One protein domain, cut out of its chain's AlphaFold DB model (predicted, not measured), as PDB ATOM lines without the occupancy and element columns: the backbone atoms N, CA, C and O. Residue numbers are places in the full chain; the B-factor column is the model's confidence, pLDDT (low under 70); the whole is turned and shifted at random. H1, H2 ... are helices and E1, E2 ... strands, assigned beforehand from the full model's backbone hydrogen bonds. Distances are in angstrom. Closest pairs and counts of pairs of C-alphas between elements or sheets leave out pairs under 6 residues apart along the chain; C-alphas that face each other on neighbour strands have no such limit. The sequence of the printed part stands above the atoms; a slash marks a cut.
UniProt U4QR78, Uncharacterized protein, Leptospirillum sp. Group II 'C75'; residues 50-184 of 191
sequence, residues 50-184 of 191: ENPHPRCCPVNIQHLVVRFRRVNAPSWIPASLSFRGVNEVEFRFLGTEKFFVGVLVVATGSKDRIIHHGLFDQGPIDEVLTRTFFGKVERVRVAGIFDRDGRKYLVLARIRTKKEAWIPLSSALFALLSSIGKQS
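Overview. This is residues 50 to 184 of the 191 residues of an uncharacterized protein of Leptospirillum sp. Group II 'C75' (UniProt U4QR78). Two twisted antiparallel sheets, E1 to E4 and E5 to E7, meet at a corner where E3 comes close to E5, and H3 fills the angle between them. H2 links the two sheets and closes one side, while the small H1 sits at the far end of the four-stranded sheet. The printed part has 135 residues with seven named strands and three named helices, in the order E1 H1 E2 E3 E4 H2 E5 E6 E7 H3, a mixed class. The whole is compact, with a radius of gyration of the C-alphas of 15.0 A, and elongated, spanning 46 by 30 by 26 A.

Along the chain. Residues 50 to 64 hold no named element. E1 is residues 65 to 69, beginning at C-alpha 65 (-8.084, 13.730, 34.636); H1 is residues 79 to 82. E2, residues 88 to 95, is 22.8 A long; E3, residues 100 to 108, 24.4 A; E4, residues 114 to 121, 20.5 A. H2, residues 122 to 134, is 17.1 A long. E5, residues 140 to 148, 20.9 A, bends by 59 degrees at residue 145. E6 is residues 151 to 158, 22.0 A, and E7 residues 164 to 168, 12.9 A. H3, residues 169 to 179, 15.6 A, ends at C-alpha 179 (-12.879, 29.093, 23.245).

Arrangement. The larger sheet runs E1 E2 E3 E4, and E2 E3 E4 form a meander, each strand the antiparallel neighbour of the one before. N 66 and O 91 are 3.0 A apart between E1 and E2, N 90 and O 106 2.8 A between E2 and E3, N 105 and O 118 2.8 A between E3 and E4. H3 is on this sheet at a height of 9.3 A, across the strands; H1 only grazes it with residues 81 to 82. The closest C-alphas of E3 and E5, Phe 100 and Val 142, are 6.4 A apart. E5 E6 E7 form a second meander: N 143 and O 155 are 2.8 A apart, N 154 and O 167 2.8 A. H2 and H3 are on the same face of this sheet; H2 runs across the strands, and H3 stands up from it. H2 and H3 touch, about perpendicular at 78 degrees, closest at the C-alphas of Val 128 and Leu 176, 6.6 A. In H2 and H3 every O i to N i+4 pair is within hydrogen-bond range; H1 is too short for one.

Size, cuts and confidence. The C-alphas farthest apart, those of Lys 111 and Thr 161, are 48.2 A apart. The printed part has no cut, and no link is long. Residues 57 to 58 pair antiparallel with residues 146 to 147 of E5. The mean pLDDT of the printed part is 84.4; residues under 70 include 71 to 76 and 80 to 83.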
ATOM      1  N   GLU A  50     -27.460  29.469  43.580       89.75
ATOM      2  CA  GLU A  50     -27.968  28.805  44.775       89.75
ATOM      3  C   GLU A  50     -27.124  29.175  46.005       89.75
ATOM      4  O   GLU A  50     -26.028  29.735  45.899       89.75
ATOM      5  N   ASN A  51     -27.652  28.917  47.203       88.00
ATOM      6  CA  ASN A  51     -26.839  29.003  48.418       88.00
ATOM      7  C   ASN A  51     -25.882  27.798  48.477       88.00
ATOM      8  O   ASN A  51     -26.271  26.726  48.011       88.00
ATOM      9  N   PRO A  52     -24.677  27.946  49.064       81.94
ATOM     10  CA  PRO A  52     -23.721  26.852  49.173       81.94
ATOM     11  C   PRO A  52     -24.339  25.604  49.772       81.94
ATOM     12  O   PRO A  52     -24.996  25.666  50.817       81.94
ATOM     13  N   HIS A  53     -24.124  24.472  49.113       75.75
ATOM     14  CA  HIS A  53     -24.720  23.224  49.550       75.75
ATOM     15  C   HIS A  53     -23.858  22.607  50.668       75.75
ATOM     16  O   HIS A  53     -22.710  22.250  50.424       75.75
ATOM     17  N   PRO A  54     -24.367  22.421  51.899       68.94
ATOM     18  CA  PRO A  54     -23.534  21.949  53.010       68.94
ATOM     19  C   PRO A  54     -23.198  20.449  52.941       68.94
ATOM     20  O   PRO A  54     -22.370  19.976  53.710       68.94
ATOM     21  N   ARG A  55     -23.869  19.684  52.066       67.62
ATOM     22  CA  ARG A  55     -23.798  18.207  52.013       67.62
ATOM     23  C   ARG A  55     -23.115  17.621  50.773       67.62
ATOM     24  O   ARG A  55     -23.136  16.409  50.604       67.62
ATOM     25  N   CYS A  56     -22.594  18.444  49.868       71.31
ATOM     26  CA  CYS A  56     -21.952  17.937  48.655       71.31
ATOM     27  C   CYS A  56     -20.484  17.574  48.898       71.31
ATOM     28  O   CYS A  56     -19.796  18.216  49.692       71.31
ATOM     29  N   CYS A  57     -20.002  16.568  48.173       85.56
ATOM     30  CA  CYS A  57     -18.672  16.007  48.377       85.56
ATOM     31  C   CYS A  57     -17.671  16.666  47.413       85.56
ATOM     32  O   CYS A  57     -17.831  16.515  46.195       85.56
ATOM     33  N   PRO A  58     -16.655  17.396  47.907       87.19
ATOM     34  CA  PRO A  58     -15.601  17.917  47.047       87.19
ATOM     35  C   PRO A  58     -14.797  16.760  46.444       87.19
ATOM     36  O   PRO A  58     -14.516  15.758  47.102       87.19
ATOM     37  N   VAL A  59     -14.417  16.907  45.180       87.75
ATOM     38  CA  VAL A  59     -13.529  15.985  44.473       87.75
ATOM     39  C   VAL A  59     -12.097  16.472  44.647       87.75
ATOM     40  O   VAL A  59     -11.805  17.647  44.422       87.75
ATOM     41  N   ASN A  60     -11.180  15.568  44.992       87.44
ATOM     42  CA  ASN A  60      -9.760  15.891  44.979       87.44
ATOM     43  C   ASN A  60      -9.295  16.109  43.528       87.44
ATOM     44  O   ASN A  60      -9.238  15.177  42.721       87.44
ATOM     45  N   ILE A  61      -8.986  17.362  43.197       87.69
ATOM     46  CA  ILE A  61      -8.655  17.773  41.829       87.69
ATOM     47  C   ILE A  61      -7.216  17.439  41.413       87.69
ATOM     48  O   ILE A  61      -6.950  17.434  40.218       87.69
ATOM     49  N   GLN A  62      -6.304  17.115  42.343       84.94
ATOM     50  CA  GLN A  62      -4.883  16.850  42.032       84.94
ATOM     51  C   GLN A  62      -4.682  15.658  41.098       84.94
ATOM     52  O   GLN A  62      -3.736  15.619  40.315       84.94
ATOM     53  N   HIS A  63      -5.583  14.686  41.186       80.69
ATOM     54  CA  HIS A  63      -5.552  13.470  40.382       80.69
ATOM     55  C   HIS A  63      -6.692  13.423  39.365       80.69
ATOM     56  O   HIS A  63      -6.900  12.399  38.710       80.69
ATOM     57  N   LEU A  64      -7.458  14.511  39.230       87.00
ATOM     58  CA  LEU A  64      -8.584  14.535  38.318       87.00
ATOM     59  C   LEU A  64      -8.084  14.731  36.889       87.00
ATOM     60  O   LEU A  64      -7.532  15.772  36.527       87.00
ATOM     61  N   VAL A  65      -8.340  13.714  36.072       89.69
ATOM     62  CA  VAL A  65      -8.084  13.730  34.636       89.69
ATOM     63  C   VAL A  65      -9.390  13.438  33.913       89.69
ATOM     64  O   VAL A  65     -10.039  12.423  34.171       89.69
ATOM     65  N   VAL A  66      -9.790  14.331  33.009       89.44
ATOM     66  CA  VAL A  66     -10.980  14.150  32.168       89.44
ATOM     67  C   VAL A  66     -10.542  14.040  30.718       89.44
ATOM     68  O   VAL A  66      -9.794  14.881  30.231       89.44
ATOM     69  N   ARG A  67     -11.005  12.999  30.022       89.19
ATOM     70  CA  ARG A  67     -10.640  12.718  28.631       89.19
ATOM     71  C   ARG A  67     -11.868  12.771  27.741       89.19
ATOM     72  O   ARG A  67     -12.844  12.068  27.995       89.19
ATOM     73  N   PHE A  68     -11.791  13.549  26.671       86.06
ATOM     74  CA  PHE A  68     -12.740  13.490  25.567       86.06
ATOM     75  C   PHE A  68     -12.100  12.756  24.404       86.06
ATOM     76  O   PHE A  68     -11.064  13.172  23.894       86.06
ATOM     77  N   ARG A  69     -12.735  11.666  23.978       83.94
ATOM     78  CA  ARG A  69     -12.322  10.879  22.816       83.94
ATOM     79  C   ARG A  69     -13.358  11.009  21.718       83.94
ATOM     80  O   ARG A  69     -14.552  11.104  21.990       83.94
ATOM     81  N   ARG A  70     -12.904  10.944  20.473       75.69
ATOM     82  CA  ARG A  70     -13.761  11.050  19.284       75.69
ATOM     83  C   ARG A  70     -14.686   9.838  19.040       75.69
ATOM     84  O   ARG A  70     -15.434   9.835  18.070       75.69
ATOM     85  N   VAL A  71     -14.656   8.793  19.866       62.38
ATOM     86  CA  VAL A  71     -15.303   7.512  19.532       62.38
ATOM     87  C   VAL A  71     -16.843   7.592  19.634       62.38
ATOM     88  O   VAL A  71     -17.390   7.702  20.725       62.38
ATOM     89  N   ASN A  72     -17.522   7.496  18.480       45.12
ATOM     90  CA  ASN A  72     -18.935   7.121  18.247       45.12
ATOM     91  C   ASN A  72     -20.080   7.907  18.937       45.12
ATOM     92  O   ASN A  72     -21.201   7.408  19.002       45.12
ATOM     93  N   ALA A  73     -19.869   9.142  19.389       44.84
ATOM     94  CA  ALA A  73     -20.911  10.012  19.960       44.84
ATOM     95  C   ALA A  73     -20.714  11.465  19.474       44.84
ATOM     96  O   ALA A  73     -19.614  11.760  18.991       44.84
ATOM     97  N   PRO A  74     -21.722  12.372  19.551       52.28
ATOM     98  CA  PRO A  74     -21.573  13.770  19.127       52.28
ATOM     99  C   PRO A  74     -20.262  14.333  19.669       52.28
ATOM    100  O   PRO A  74     -19.980  14.213  20.861       52.28
ATOM    101  N   SER A  75     -19.414  14.831  18.768       57.19
ATOM    102  CA  SER A  75     -18.006  15.069  19.059       57.19
ATOM    103  C   SER A  75     -17.862  16.089  20.192       57.19
ATOM    104  O   SER A  75     -17.958  17.294  19.973       57.19
ATOM    105  N   TRP A  76     -17.575  15.600  21.403       69.00
ATOM    106  CA  TRP A  76     -17.182  16.417  22.560       69.00
ATOM    107  C   TRP A  76     -15.922  17.250  22.284       69.00
ATOM    108  O   TRP A  76     -15.593  18.169  23.025       69.00
ATOM    109  N   ILE A  77     -15.220  16.925  21.198       70.62
ATOM    110  CA  ILE A  77     -14.160  17.724  20.606       70.62
ATOM    111  C   ILE A  77     -14.802  18.663  19.571       70.62
ATOM    112  O   ILE A  77     -15.346  18.176  18.576       70.62
ATOM    113  N   PRO A  78     -14.722  19.994  19.754       71.00
ATOM    114  CA  PRO A  78     -15.194  20.955  18.765       71.00
ATOM    115  C   PRO A  78     -14.629  20.682  17.365       71.00
ATOM    116  O   PRO A  78     -13.473  20.273  17.209       71.00
ATOM    117  N   ALA A  79     -15.428  20.951  16.329       71.31
ATOM    118  CA  ALA A  79     -15.045  20.692  14.939       71.31
ATOM    119  C   ALA A  79     -13.712  21.365  14.565       71.31
ATOM    120  O   ALA A  79     -12.872  20.746  13.915       71.31
ATOM    121  N   SER A  80     -13.471  22.583  15.061       69.62
ATOM    122  CA  SER A  80     -12.227  23.337  14.860       69.62
ATOM    123  C   SER A  80     -10.962  22.589  15.301       69.62
ATOM    124  O   SER A  80      -9.910  22.774  14.692       69.62
ATOM    125  N   LEU A  81     -11.052  21.738  16.328       69.25
ATOM    126  CA  LEU A  81      -9.945  20.896  16.793       69.25
ATOM    127  C   LEU A  81      -9.891  19.570  16.034       69.25
ATOM    128  O   LEU A  81      -8.809  19.097  15.692       69.25
ATOM    129  N   SER A  82     -11.051  19.007  15.695       66.06
ATOM    130  CA  SER A  82     -11.135  17.778  14.895       66.06
ATOM    131  C   SER A  82     -10.482  17.937  13.514       66.06
ATOM    132  O   SER A  82      -9.793  17.027  13.056       66.06
ATOM    133  N   PHE A  83     -10.625  19.104  12.870       59.88
ATOM    134  CA  PHE A  83      -9.957  19.412  11.595       59.88
ATOM    135  C   PHE A  83      -8.424  19.441  11.689       59.88
ATOM    136  O   PHE A  83      -7.752  19.282  10.676       59.88
ATOM    137  N   ARG A  84      -7.858  19.592  12.892       73.44
ATOM    138  CA  ARG A  84      -6.405  19.570  13.131       73.44
ATOM    139  C   ARG A  84      -5.858  18.165  13.408       73.44
ATOM    140  O   ARG A  84      -4.713  18.028  13.819       73.44
ATOM    141  N   GLY A  85      -6.668  17.122  13.211       80.25
ATOM    142  CA  GLY A  85      -6.264  15.730  13.433       80.25
ATOM    143  C   GLY A  85      -6.277  15.292  14.901       80.25
ATOM    144  O   GLY A  85      -5.692  14.261  15.229       80.25
ATOM    145  N   VAL A  86      -6.932  16.055  15.783       84.50
ATOM    146  CA  VAL A  86      -7.081  15.713  17.203       84.50
ATOM    147  C   VAL A  86      -8.090  14.571  17.367       84.50
ATOM    148  O   VAL A  86      -9.221  14.653  16.885       84.50
ATOM    149  N   ASN A  87      -7.682  13.517  18.075       86.62
ATOM    150  CA  ASN A  87      -8.494  12.333  18.369       86.62
ATOM    151  C   ASN A  87      -8.906  12.248  19.841       86.62
ATOM    152  O   ASN A  87      -9.977  11.718  20.157       86.62
ATOM    153  N   GLU A  88      -8.064  12.772  20.726       89.25
ATOM    154  CA  GLU A  88      -8.295  12.808  22.161       89.25
ATOM    155  C   GLU A  88      -7.850  14.157  22.734       89.25
ATOM    156  O   GLU A  88      -6.875  14.758  22.286       89.25
ATOM    157  N   VAL A  89      -8.605  14.653  23.711       89.31
ATOM    158  CA  VAL A  89      -8.235  15.818  24.515       89.31
ATOM    159  C   VAL A  89      -8.310  15.443  25.983       89.31
ATOM    160  O   VAL A  89      -9.326  14.928  26.448       89.31
ATOM    161  N   GLU A  90      -7.248  15.736  26.714       91.56
ATOM    162  CA  GLU A  90      -7.107  15.481  28.137       91.56
ATOM    163  C   GLU A  90      -7.062  16.799  28.920       91.56
ATOM    164  O   GLU A  90      -6.292  17.696  28.584       91.56
ATOM    165  N   PHE A  91      -7.868  16.890  29.978       91.56
ATOM    166  CA  PHE A  91      -7.882  17.972  30.961       91.56
ATOM    167  C   PHE A  91      -7.263  17.452  32.245       91.56
ATOM    168  O   PHE A  91      -7.826  16.554  32.876       91.56
ATOM    169  N   ARG A  92      -6.132  18.028  32.642       92.44
ATOM    170  CA  ARG A  92      -5.507  17.796  33.944       92.44
ATOM    171  C   ARG A  92      -5.730  19.019  34.808       92.44
ATOM    172  O   ARG A  92      -5.279  20.114  34.473       92.44
ATOM    173  N   PHE A  93      -6.437  18.831  35.909       90.75
ATOM    174  CA  PHE A  93      -6.725  19.916  36.830       90.75
ATOM    175  C   PHE A  93      -5.514  20.190  37.718       90.75
ATOM    176  O   PHE A  93      -4.889  19.271  38.241       90.75
ATOM    177  N   LEU A  94      -5.172  21.468  37.866       89.44
ATOM    178  CA  LEU A  94      -4.057  21.922  38.683       89.44
ATOM    179  C   LEU A  94      -4.599  22.590  39.939       89.44
ATOM    180  O   LEU A  94      -5.448  23.483  39.867       89.44
ATOM    181  N   GLY A  95      -4.093  22.173  41.096       85.50
ATOM    182  CA  GLY A  95      -4.476  22.761  42.368       85.50
ATOM    183  C   GLY A  95      -4.346  21.816  43.555       85.50
ATOM    184  O   GLY A  95      -3.509  20.921  43.589       85.50
ATOM    185  N   THR A  96      -5.178  22.051  44.559       80.00
ATOM    186  CA  THR A  96      -5.316  21.269  45.790       80.00
ATOM    187  C   THR A  96      -6.801  21.121  46.104       80.00
ATOM    188  O   THR A  96      -7.639  21.751  45.464       80.00
ATOM    189  N   GLU A  97      -7.152  20.370  47.143       69.75
ATOM    190  CA  GLU A  97      -8.542  20.293  47.621       69.75
ATOM    191  C   GLU A  97      -9.146  21.658  48.000       69.75
ATOM    192  O   GLU A  97     -10.363  21.810  48.017       69.75
ATOM    193  N   LYS A  98      -8.307  22.661  48.297       69.12
ATOM    194  CA  LYS A  98      -8.741  23.998  48.736       69.12
ATOM    195  C   LYS A  98      -8.577  25.084  47.676       69.12
ATOM    196  O   LYS A  98      -9.176  26.149  47.810       69.12
ATOM    197  N   PHE A  99      -7.741  24.848  46.668       78.81
ATOM    198  CA  PHE A  99      -7.322  25.872  45.717       78.81
ATOM    199  C   PHE A  99      -7.325  25.315  44.306       78.81
ATOM    200  O   PHE A  99      -6.607  24.365  44.017       78.81
ATOM    201  N   PHE A 100      -8.083  25.951  43.425       85.56
ATOM    202  CA  PHE A 100      -8.013  25.717  41.993       85.56
ATOM    203  C   PHE A 100      -7.004  26.694  41.384       85.56
ATOM    204  O   PHE A 100      -7.102  27.890  41.632       85.56
ATOM    205  N   VAL A 101      -6.035  26.192  40.621       88.12
ATOM    206  CA  VAL A 101      -5.011  27.024  39.962       88.12
ATOM    207  C   VAL A 101      -5.332  27.188  38.484       88.12
ATOM    208  O   VAL A 101      -5.282  28.294  37.951       88.12
ATOM    209  N   GLY A 102      -5.691  26.090  37.825       89.25
ATOM    210  CA  GLY A 102      -5.899  26.095  36.390       89.25
ATOM    211  C   GLY A 102      -6.106  24.703  35.822       89.25
ATOM    212  O   GLY A 102      -6.325  23.731  36.550       89.25
ATOM    213  N   VAL A 103      -6.029  24.606  34.500       90.31
ATOM    214  CA  VAL A 103      -6.188  23.349  33.773       90.31
ATOM    215  C   VAL A 103      -5.126  23.246  32.690       90.31
ATOM    216  O   VAL A 103      -5.021  24.114  31.830       90.31
ATOM    217  N   LEU A 104      -4.354  22.163  32.710       89.81
ATOM    218  CA  LEU A 104      -3.503  21.781  31.590       89.81
ATOM    219  C   LEU A 104      -4.347  20.975  30.602       89.81
ATOM    220  O   LEU A 104      -4.956  19.968  30.967       89.81
ATOM    221  N   VAL A 105      -4.365  21.409  29.350       89.94
ATOM    222  CA  VAL A 105      -5.081  20.753  28.260       89.94
ATOM    223  C   VAL A 105      -4.071  20.179  27.288       89.94
ATOM    224  O   VAL A 105      -3.194  20.894  26.808       89.94
ATOM    225  N   VAL A 106      -4.198  18.893  26.978       90.25
ATOM    226  CA  VAL A 106      -3.339  18.194  26.018       90.25
ATOM    227  C   VAL A 106      -4.220  17.584  24.941       90.25
ATOM    228  O   VAL A 106      -5.136  16.830  25.245       90.25
ATOM    229  N   ALA A 107      -3.949  17.905  23.683       89.44
ATOM    230  CA  ALA A 107      -4.636  17.345  22.530       89.44
ATOM    231  C   ALA A 107      -3.707  16.364  21.806       89.44
ATOM    232  O   ALA A 107      -2.625  16.740  21.343       89.44
ATOM    233  N   THR A 108      -4.137  15.111  21.691       90.69
ATOM    234  CA  THR A 108      -3.390  14.029  21.049       90.69
ATOM    235  C   THR A 108      -4.054  13.586  19.748       90.69
ATOM    236  O   THR A 108      -5.278  13.598  19.582       90.69
ATOM    237  N   GLY A 109      -3.210  13.244  18.780       88.31
ATOM    238  CA  GLY A 109      -3.584  12.803  17.445       88.31
ATOM    239  C   GLY A 109      -3.593  11.293  17.276       88.31
ATOM    240  O   GLY A 109      -3.726  10.524  18.222       88.31
ATOM    241  N   SER A 110      -3.427  10.843  16.034       86.44
ATOM    242  CA  SER A 110      -3.152   9.433  15.744       86.44
ATOM    243  C   SER A 110      -1.789   9.014  16.301       86.44
ATOM    244  O   SER A 110      -0.842   9.800  16.230       86.44
ATOM    245  N   LYS A 111      -1.666   7.754  16.742       86.19
ATOM    246  CA  LYS A 111      -0.422   7.178  17.292       86.19
ATOM    247  C   LYS A 111       0.068   7.890  18.563       86.19
ATOM    248  O   LYS A 111       1.269   8.039  18.750       86.19
ATOM    249  N   ASP A 112      -0.862   8.396  19.374       84.12
ATOM    250  CA  ASP A 112      -0.605   9.044  20.670       84.12
ATOM    251  C   ASP A 112       0.358  10.246  20.630       84.12
ATOM    252  O   ASP A 112       0.882  10.685  21.653       84.12
ATOM    253  N   ARG A 113       0.567  10.839  19.448       88.25
ATOM    254  CA  ARG A 113       1.387  12.043  19.300       88.25
ATOM    255  C   ARG A 113       0.643  13.255  19.855       88.25
ATOM    256  O   ARG A 113      -0.490  13.520  19.456       88.25
ATOM    257  N   ILE A 114       1.306  14.038  20.704       86.81
ATOM    258  CA  ILE A 114       0.808  15.349  21.136       86.81
ATOM    259  C   ILE A 114       0.825  16.296  19.932       86.81
ATOM    260  O   ILE A 114       1.861  16.474  19.291       86.81
ATOM    261  N   ILE A 115      -0.336  16.868  19.613       86.12
ATOM    262  CA  ILE A 115      -0.498  17.860  18.541       86.12
ATOM    263  C   ILE A 115      -0.495  19.269  19.136       86.12
ATOM    264  O   ILE A 115       0.143  20.166  18.595       86.12
ATOM    265  N   HIS A 116      -1.213  19.463  20.244       83.88
ATOM    266  CA  HIS A 116      -1.308  20.750  20.925       83.88
ATOM    267  C   HIS A 116      -1.323  20.563  22.439       83.88
ATOM    268  O   HIS A 116      -1.774  19.537  22.950       83.88
ATOM    269  N   HIS A 117      -0.868  21.581  23.156       84.88
ATOM    270  CA  HIS A 117      -1.021  21.677  24.600       84.88
ATOM    271  C   HIS A 117      -1.284  23.132  24.993       84.88
ATOM    272  O   HIS A 117      -0.942  24.048  24.249       84.88
ATOM    273  N   GLY A 118      -1.925  23.363  26.129       83.56
ATOM    274  CA  GLY A 118      -2.206  24.705  26.626       83.56
ATOM    275  C   GLY A 118      -2.428  24.692  28.128       83.56
ATOM    276  O   GLY A 118      -2.916  23.701  28.671       83.56
ATOM    277  N   LEU A 119      -2.061  25.781  28.793       85.94
ATOM    278  CA  LEU A 119      -2.329  25.990  30.208       85.94
ATOM    279  C   LEU A 119      -3.362  27.103  30.349       85.94
ATOM    280  O   LEU A 119      -3.176  28.198  29.833       85.94
ATOM    281  N   PHE A 120      -4.449  26.794  31.044       84.44
ATOM    282  CA  PHE A 120      -5.520  27.729  31.337       84.44
ATOM    283  C   PHE A 120      -5.400  28.138  32.794       84.44
ATOM    284  O   PHE A 120      -5.683  27.331  33.681       84.44
ATOM    285  N   ASP A 121      -4.992  29.377  33.036       87.31
ATOM    286  CA  ASP A 121      -5.004  29.946  34.379       87.31
ATOM    287  C   ASP A 121      -6.436  30.266  34.819       87.31
ATOM    288  O   ASP A 121      -7.357  30.405  34.006       87.31
ATOM    289  N   GLN A 122      -6.633  30.416  36.127       87.12
ATOM    290  CA  GLN A 122      -7.954  30.678  36.693       87.12
ATOM    291  C   GLN A 122      -8.645  31.918  36.087       87.12
ATOM    292  O   GLN A 122      -9.847  31.875  35.846       87.12
ATOM    293  N   GLY A 123      -7.912  33.003  35.810       87.00
ATOM    294  CA  GLY A 123      -8.493  34.250  35.289       87.00
ATOM    295  C   GLY A 123      -9.247  34.059  33.963       87.00
ATOM    296  O   GLY A 123     -10.460  34.278  33.925       87.00
ATOM    297  N   PRO A 124      -8.572  33.595  32.897       86.62
ATOM    298  CA  PRO A 124      -9.226  33.279  31.627       86.62
ATOM    299  C   PRO A 124     -10.342  32.228  31.741       86.62
ATOM    300  O   PRO A 124     -11.360  32.321  31.054       86.62
ATOM    301  N   ILE A 125     -10.199  31.243  32.639       88.81
ATOM    302  CA  ILE A 125     -11.256  30.253  32.914       88.81
ATOM    303  C   ILE A 125     -12.513  30.941  33.450       88.81
ATOM    304  O   ILE A 125     -13.609  30.713  32.931       88.81
ATOM    305  N   ASP A 126     -12.365  31.792  34.465       90.56
ATOM    306  CA  ASP A 126     -13.469  32.532  35.072       90.56
ATOM    307  C   ASP A 126     -14.166  33.415  34.019       90.56
ATOM    308  O   ASP A 126     -15.400  33.451  33.947       90.56
ATOM    309  N   GLU A 127     -13.403  34.072  33.139       89.62
ATOM    310  CA  GLU A 127     -13.946  34.889  32.049       89.62
ATOM    311  C   GLU A 127     -14.761  34.063  31.043       89.62
ATOM    312  O   GLU A 127     -15.917  34.401  30.765       89.62
ATOM    313  N   VAL A 128     -14.195  32.975  30.510       89.75
ATOM    314  CA  VAL A 128     -14.880  32.128  29.520       89.75
ATOM    315  C   VAL A 128     -16.151  31.537  30.098       89.75
ATOM    316  O   VAL A 128     -17.205  31.584  29.455       89.75
ATOM    317  N   LEU A 129     -16.075  30.981  31.306       91.38
ATOM    318  CA  LEU A 129     -17.222  30.335  31.925       91.38
ATOM    319  C   LEU A 129     -18.313  31.356  32.244       91.38
ATOM    320  O   LEU A 129     -19.472  31.124  31.913       91.38
ATOM    321  N   THR A 130     -17.972  32.514  32.812       92.12
ATOM    322  CA  THR A 130     -18.991  33.522  33.134       92.12
ATOM    323  C   THR A 130     -19.642  34.103  31.885       92.12
ATOM    324  O   THR A 130     -20.869  34.190  31.814       92.12
ATOM    325  N   ARG A 131     -18.855  34.400  30.847       91.31
ATOM    326  CA  ARG A 131     -19.392  34.858  29.562       91.31
ATOM    327  C   ARG A 131     -20.311  33.817  28.925       91.31
ATOM    328  O   ARG A 131     -21.378  34.180  28.441       91.31
ATOM    329  N   THR A 132     -19.932  32.540  28.965       90.50
ATOM    330  CA  THR A 132     -20.710  31.444  28.362       90.50
ATOM    331  C   THR A 132     -21.996  31.145  29.138       90.50
ATOM    332  O   THR A 132     -23.061  30.963  28.546       90.50
ATOM    333  N   PHE A 133     -21.920  31.089  30.468       90.44
ATOM    334  CA  PHE A 133     -23.016  30.614  31.319       90.44
ATOM    335  C   PHE A 133     -23.873  31.722  31.940       90.44
ATOM    336  O   PHE A 133     -24.944  31.430  32.462       90.44
ATOM    337  N   PHE A 134     -23.431  32.980  31.891       89.94
ATOM    338  CA  PHE A 134     -24.179  34.122  32.430       89.94
ATOM    339  C   PHE A 134     -24.342  35.267  31.420       89.94
ATOM    340  O   PHE A 134     -24.948  36.286  31.750       89.94
ATOM    341  N   GLY A 135     -23.782  35.141  30.211       88.94
ATOM    342  CA  GLY A 135     -23.861  36.157  29.154       88.94
ATOM    343  C   GLY A 135     -23.025  37.415  29.408       88.94
ATOM    344  O   GLY A 135     -23.097  38.365  28.632       88.94
ATOM    345  N   LYS A 136     -22.237  37.452  30.488       90.00
ATOM    346  CA  LYS A 136     -21.381  38.585  30.866       90.00
ATOM    347  C   LYS A 136     -20.220  38.117  31.737       90.00
ATOM    348  O   LYS A 136     -20.319  37.093  32.405       90.00
ATOM    349  N   VAL A 137     -19.147  38.902  31.769       90.44
ATOM    350  CA  VAL A 137     -18.020  38.642  32.670       90.44
ATOM    351  C   VAL A 137     -18.433  39.013  34.095       90.44
ATOM    352  O   VAL A 137     -18.842  40.146  34.354       90.44
ATOM    353  N   GLU A 138     -18.351  38.059  35.020       90.06
ATOM    354  CA  GLU A 138     -18.618  38.281  36.444       90.06
ATOM    355  C   GLU A 138     -17.382  37.960  37.285       90.06
ATOM    356  O   GLU A 138     -16.628  37.036  36.995       90.06
ATOM    357  N   ARG A 139     -17.197  38.696  38.387       90.88
ATOM    358  CA  ARG A 139     -16.127  38.407  39.346       90.88
ATOM    359  C   ARG A 139     -16.523  37.230  40.239       90.88
ATOM    360  O   ARG A 139     -17.162  37.405  41.283       90.88
ATOM    361  N   VAL A 140     -16.136  36.038  39.812       91.81
ATOM    362  CA  VAL A 140     -16.349  34.767  40.515       91.81
ATOM    363  C   VAL A 140     -15.006  34.149  40.898       91.81
ATOM    364  O   VAL A 140     -13.952  34.706  40.607       91.81
ATOM    365  N   ARG A 141     -15.052  33.026  41.607       89.81
ATOM    366  CA  ARG A 141     -13.920  32.115  41.768       89.81
ATOM    367  C   ARG A 141     -14.394  30.697  41.494       89.81
ATOM    368  O   ARG A 141     -15.524  30.364  41.863       89.81
ATOM    369  N   VAL A 142     -13.531  29.846  40.957       89.62
ATOM    370  CA  VAL A 142     -13.774  28.400  40.979       89.62
ATOM    371  C   VAL A 142     -13.701  27.925  42.432       89.62
ATOM    372  O   VAL A 142     -12.658  28.011  43.076       89.62
ATOM    373  N   ALA A 143     -14.827  27.471  42.978       88.81
ATOM    374  CA  ALA A 143     -14.903  26.925  44.333       88.81
ATOM    375  C   ALA A 143     -14.330  25.504  44.406       88.81
ATOM    376  O   ALA A 143     -13.820  25.097  45.445       88.81
ATOM    377  N   GLY A 144     -14.415  24.763  43.302       89.25
ATOM    378  CA  GLY A 144     -13.909  23.405  43.184       89.25
ATOM    379  C   GLY A 144     -14.745  22.578  42.218       89.25
ATOM    380  O   GLY A 144     -15.606  23.096  41.498       89.25
ATOM    381  N   ILE A 145     -14.484  21.275  42.224       90.81
ATOM    382  CA  ILE A 145     -15.291  20.280  41.522       90.81
ATOM    383  C   ILE A 145     -15.966  19.416  42.574       90.81
ATOM    384  O   ILE A 145     -15.318  18.971  43.516       90.81
ATOM    385  N   PHE A 146     -17.262  19.194  42.415       91.12
ATOM    386  CA  PHE A 146     -18.085  18.482  43.382       91.12
ATOM    387  C   PHE A 146     -18.834  17.348  42.698       91.12
ATOM    388  O   PHE A 146     -19.234  17.472  41.537       91.12
ATOM    389  N   ASP A 147     -19.025  16.251  43.426       90.38
ATOM    390  CA  ASP A 147     -19.922  15.179  43.012       90.38
ATOM    391  C   ASP A 147     -21.315  15.414  43.610       90.38
ATOM    392  O   ASP A 147     -21.460  15.689  44.808       90.38
ATOM    393  N   ARG A 148     -22.336  15.343  42.756       87.88
ATOM    394  CA  ARG A 148     -23.748  15.419  43.122       87.88
ATOM    395  C   ARG A 148     -24.516  14.436  42.248       87.88
ATOM    396  O   ARG A 148     -24.486  14.541  41.023       87.88
ATOM    397  N   ASP A 149     -25.194  13.484  42.881       87.69
ATOM    398  CA  ASP A 149     -26.025  12.477  42.210       87.69
ATOM    399  C   ASP A 149     -25.267  11.679  41.122       87.69
ATOM    400  O   ASP A 149     -25.800  11.378  40.052       87.69
ATOM    401  N   GLY A 150     -23.986  11.369  41.370       86.75
ATOM    402  CA  GLY A 150     -23.120  10.629  40.445       86.75
ATOM    403  C   GLY A 150     -22.642  11.450  39.244       86.75
ATOM    404  O   GLY A 150     -22.095  10.900  38.283       86.75
ATOM    405  N   ARG A 151     -22.862  12.767  39.264       90.06
ATOM    406  CA  ARG A 151     -22.431  13.708  38.230       90.06
ATOM    407  C   ARG A 151     -21.454  14.713  38.823       90.06
ATOM    408  O   ARG A 151     -21.643  15.229  39.919       90.06
ATOM    409  N   LYS A 152     -20.411  15.024  38.054       90.81
ATOM    410  CA  LYS A 152     -19.404  16.017  38.437       90.81
ATOM    411  C   LYS A 152     -19.823  17.408  37.977       90.81
ATOM    412  O   LYS A 152     -20.183  17.596  36.811       90.81
ATOM    413  N   TYR A 153     -19.692  18.379  38.867       92.06
ATOM    414  CA  TYR A 153     -19.986  19.784  38.618       92.06
ATOM    415  C   TYR A 153     -18.763  20.636  38.919       92.06
ATOM    416  O   TYR A 153     -18.112  20.441  39.943       92.06
ATOM    417  N   LEU A 154     -18.472  21.593  38.045       92.44
ATOM    418  CA  LEU A 154     -17.582  22.701  38.353       92.44
ATOM    419  C   LEU A 154     -18.421  23.803  39.000       92.44
ATOM    420  O   LEU A 154     -19.421  24.248  38.429       92.44
ATOM    421  N   VAL A 155     -18.032  24.214  40.202       92.31
ATOM    422  CA  VAL A 155     -18.795  25.180  40.991       92.31
ATOM    423  C   VAL A 155     -18.106  26.532  40.942       92.31
ATOM    424  O   VAL A 155     -16.940  26.664  41.314       92.31
ATOM    425  N   LEU A 156     -18.840  27.549  40.495       93.25
ATOM    426  CA  LEU A 156     -18.406  28.941  40.539       93.25
ATOM    427  C   LEU A 156     -19.053  29.625  41.737       93.25
ATOM    428  O   LEU A 156     -20.268  29.567  41.893       93.25
ATOM    429  N   ALA A 157     -18.265  30.307  42.562       92.31
ATOM    430  CA  ALA A 157     -18.761  31.057  43.709       92.31
ATOM    431  C   ALA A 157     -18.593  32.563  43.501       92.31
ATOM    432  O   ALA A 157     -17.506  33.056  43.188       92.31
ATOM    433  N   ARG A 158     -19.656  33.327  43.758       92.19
ATOM    434  CA  ARG A 158     -19.580  34.790  43.840       92.19
ATOM    435  C   ARG A 158     -18.827  35.203  45.094       92.19
ATOM    436  O   ARG A 158     -19.237  34.867  46.201       92.19
ATOM    437  N   ILE A 159     -17.786  36.017  44.937       88.94
ATOM    438  CA  ILE A 159     -16.934  36.441  46.061       88.94
ATOM    439  C   ILE A 159     -17.746  37.200  47.123       88.94
ATOM    440  O   ILE A 159     -17.612  36.936  48.314       88.94
ATOM    441  N   ARG A 160     -18.625  38.115  46.694       89.81
ATOM    442  CA  ARG A 160     -19.390  38.983  47.604       89.81
ATOM    443  C   ARG A 160     -20.532  38.257  48.313       89.81
ATOM    444  O   ARG A 160     -20.705  38.423  49.512       89.81
ATOM    445  N   THR A 161     -21.342  37.501  47.573       89.88
ATOM    446  CA  THR A 161     -22.572  36.892  48.111       89.88
ATOM    447  C   THR A 161     -22.383  35.451  48.560       89.88
ATOM    448  O   THR A 161     -23.302  34.890  49.145       89.88
ATOM    449  N   LYS A 162     -21.239  34.834  48.234       87.56
ATOM    450  CA  LYS A 162     -20.957  33.404  48.416       87.56
ATOM    451  C   LYS A 162     -21.989  32.474  47.772       87.56
ATOM    452  O   LYS A 162     -21.996  31.296  48.079       87.56
ATOM    453  N   LYS A 163     -22.849  32.979  46.883       92.00
ATOM    454  CA  LYS A 163     -23.764  32.134  46.106       92.00
ATOM    455  C   LYS A 163     -22.970  31.319  45.099       92.00
ATOM    456  O   LYS A 163     -21.974  31.815  44.569       92.00
ATOM    457  N   GLU A 164     -23.449  30.119  44.822       93.06
ATOM    458  CA  GLU A 164     -22.796  29.137  43.971       93.06
ATOM    459  C   GLU A 164     -23.622  28.853  42.723       93.06
ATOM    460  O   GLU A 164     -24.848  28.783  42.766       93.06
ATOM    461  N   ALA A 165     -22.931  28.696  41.606       93.19
ATOM    462  CA  ALA A 165     -23.476  28.263  40.337       93.19
ATOM    463  C   ALA A 165     -22.876  26.896  40.006       93.19
ATOM    464  O   ALA A 165     -21.654  26.744  39.942       93.19
ATOM    465  N   TRP A 166     -23.746  25.910  39.808       92.69
ATOM    466  CA  TRP A 166     -23.376  24.516  39.594       92.69
ATOM    467  C   TRP A 166     -23.431  24.188  38.105       92.69
ATOM    468  O   TRP A 166     -24.507  24.035  37.530       92.69
ATOM    469  N   ILE A 167     -22.266  24.081  37.468       93.06
ATOM    470  CA  ILE A 167     -22.162  23.856  36.025       93.06
ATOM    471  C   ILE A 167     -21.702  22.414  35.793       93.06
ATOM    472  O   ILE A 167     -20.669  22.026  36.340       93.06
ATOM    473  N   PRO A 168     -22.415  21.597  34.992       92.56
ATOM    474  CA  PRO A 168     -21.946  20.258  34.651       92.56
ATOM    475  C   PRO A 168     -20.515  20.305  34.106       92.56
ATOM    476  O   PRO A 168     -20.223  21.078  33.189       92.56
ATOM    477  N   LEU A 169     -19.621  19.480  34.659       91.38
ATOM    478  CA  LEU A 169     -18.189  19.545  34.349       91.38
ATOM    479  C   LEU A 169     -17.923  19.354  32.849       91.38
ATOM    480  O   LEU A 169     -17.106  20.065  32.271       91.38
ATOM    481  N   SER A 170     -18.660  18.452  32.197       88.50
ATOM    482  CA  SER A 170     -18.573  18.234  30.748       88.50
ATOM    483  C   SER A 170     -18.888  19.496  29.944       88.50
ATOM    484  O   SER A 170     -18.174  19.813  28.996       88.50
ATOM    485  N   SER A 171     -19.919  20.246  30.342       90.19
ATOM    486  CA  SER A 171     -20.319  21.492  29.681       90.19
ATOM    487  C   SER A 171     -19.290  22.600  29.897       90.19
ATOM    488  O   SER A 171     -18.967  23.321  28.956       90.19
ATOM    489  N   ALA A 172     -18.742  22.716  31.113       91.12
ATOM    490  CA  ALA A 172     -17.685  23.679  31.419       91.12
ATOM    491  C   ALA A 172     -16.426  23.418  30.576       91.12
ATOM    492  O   ALA A 172     -15.905  24.332  29.940       91.12
ATOM    493  N   LEU A 173     -15.973  22.162  30.501       90.31
ATOM    494  CA  LEU A 173     -14.792  21.804  29.712       90.31
ATOM    495  C   LEU A 173     -15.024  21.963  28.205       90.31
ATOM    496  O   LEU A 173     -14.128  22.414  27.494       90.31
ATOM    497  N   PHE A 174     -16.227  21.663  27.712       87.44
ATOM    498  CA  PHE A 174     -16.587  21.916  26.316       87.44
ATOM    499  C   PHE A 174     -16.566  23.415  25.971       87.44
ATOM    500  O   PHE A 174     -16.094  23.796  24.897       87.44
ATOM    501  N   ALA A 175     -17.042  24.275  26.878       88.69
ATOM    502  CA  ALA A 175     -16.991  25.727  26.710       88.69
ATOM    503  C   ALA A 175     -15.546  26.247  26.659       88.69
ATOM    504  O   ALA A 175     -15.210  27.039  25.772       88.69
ATOM    505  N   LEU A 176     -14.682  25.749  27.551       87.81
ATOM    506  CA  LEU A 176     -13.249  26.054  27.538       87.81
ATOM    507  C   LEU A 176     -12.619  25.628  26.209       87.81
ATOM    508  O   LEU A 176     -12.030  26.458  25.521       87.81
ATOM    509  N   LEU A 177     -12.845  24.381  25.784       85.38
ATOM    510  CA  LEU A 177     -12.358  23.853  24.506       85.38
ATOM    511  C   LEU A 177     -12.781  24.672  23.297       85.38
ATOM    512  O   LEU A 177     -11.993  24.916  22.386       85.38
ATOM    513  N   SER A 178     -14.045  25.074  23.278       84.25
ATOM    514  CA  SER A 178     -14.632  25.831  22.177       84.25
ATOM    515  C   SER A 178     -14.104  27.262  22.091       84.25
ATOM    516  O   SER A 178     -14.329  27.923  21.071       84.25
ATOM    517  N   SER A 179     -13.438  27.743  23.143       82.94
ATOM    518  CA  SER A 179     -12.879  29.093  23.245       82.94
ATOM    519  C   SER A 179     -11.383  29.144  22.920       82.94
ATOM    520  O   SER A 179     -10.858  30.220  22.637       82.94
ATOM    521  N   ILE A 180     -10.703  27.992  22.879       77.62
ATOM    522  CA  ILE A 180      -9.268  27.929  22.577       77.62
ATOM    523  C   ILE A 180      -9.001  28.418  21.151       77.62
ATOM    524  O   ILE A 180      -9.637  27.979  20.190       77.62
ATOM    525  N   GLY A 181      -8.050  29.339  21.014       69.44
ATOM    526  CA  GLY A 181      -7.685  29.993  19.759       69.44
ATOM    527  C   GLY A 181      -8.644  31.102  19.320       69.44
ATOM    528  O   GLY A 181      -8.391  31.724  18.294       69.44
ATOM    529  N   LYS A 182      -9.727  31.365  20.068       75.69
ATOM    530  CA  LYS A 182     -10.608  32.527  19.842       75.69
ATOM    531  C   LYS A 182     -10.213  33.739  20.683       75.69
ATOM    532  O   LYS A 182     -10.566  34.855  20.320       75.69
ATOM    533  N   GLN A 183      -9.510  33.520  21.792       67.75
ATOM    534  CA  GLN A 183      -8.966  34.570  22.652       67.75
ATOM    535  C   GLN A 183      -7.436  34.446  22.691       67.75
ATOM    536  O   GLN A 183      -6.904  33.339  22.610       67.75
ATOM    537  N   SER A 184      -6.721  35.571  22.755       65.75
ATOM    538  CA  SER A 184      -5.250  35.610  22.669       65.75
ATOM    539  C   SER A 184      -4.560  34.967  23.876       65.75
ATOM    540  O   SER A 184      -3.524  34.322  23.745       65.75
TER     541      SER A 184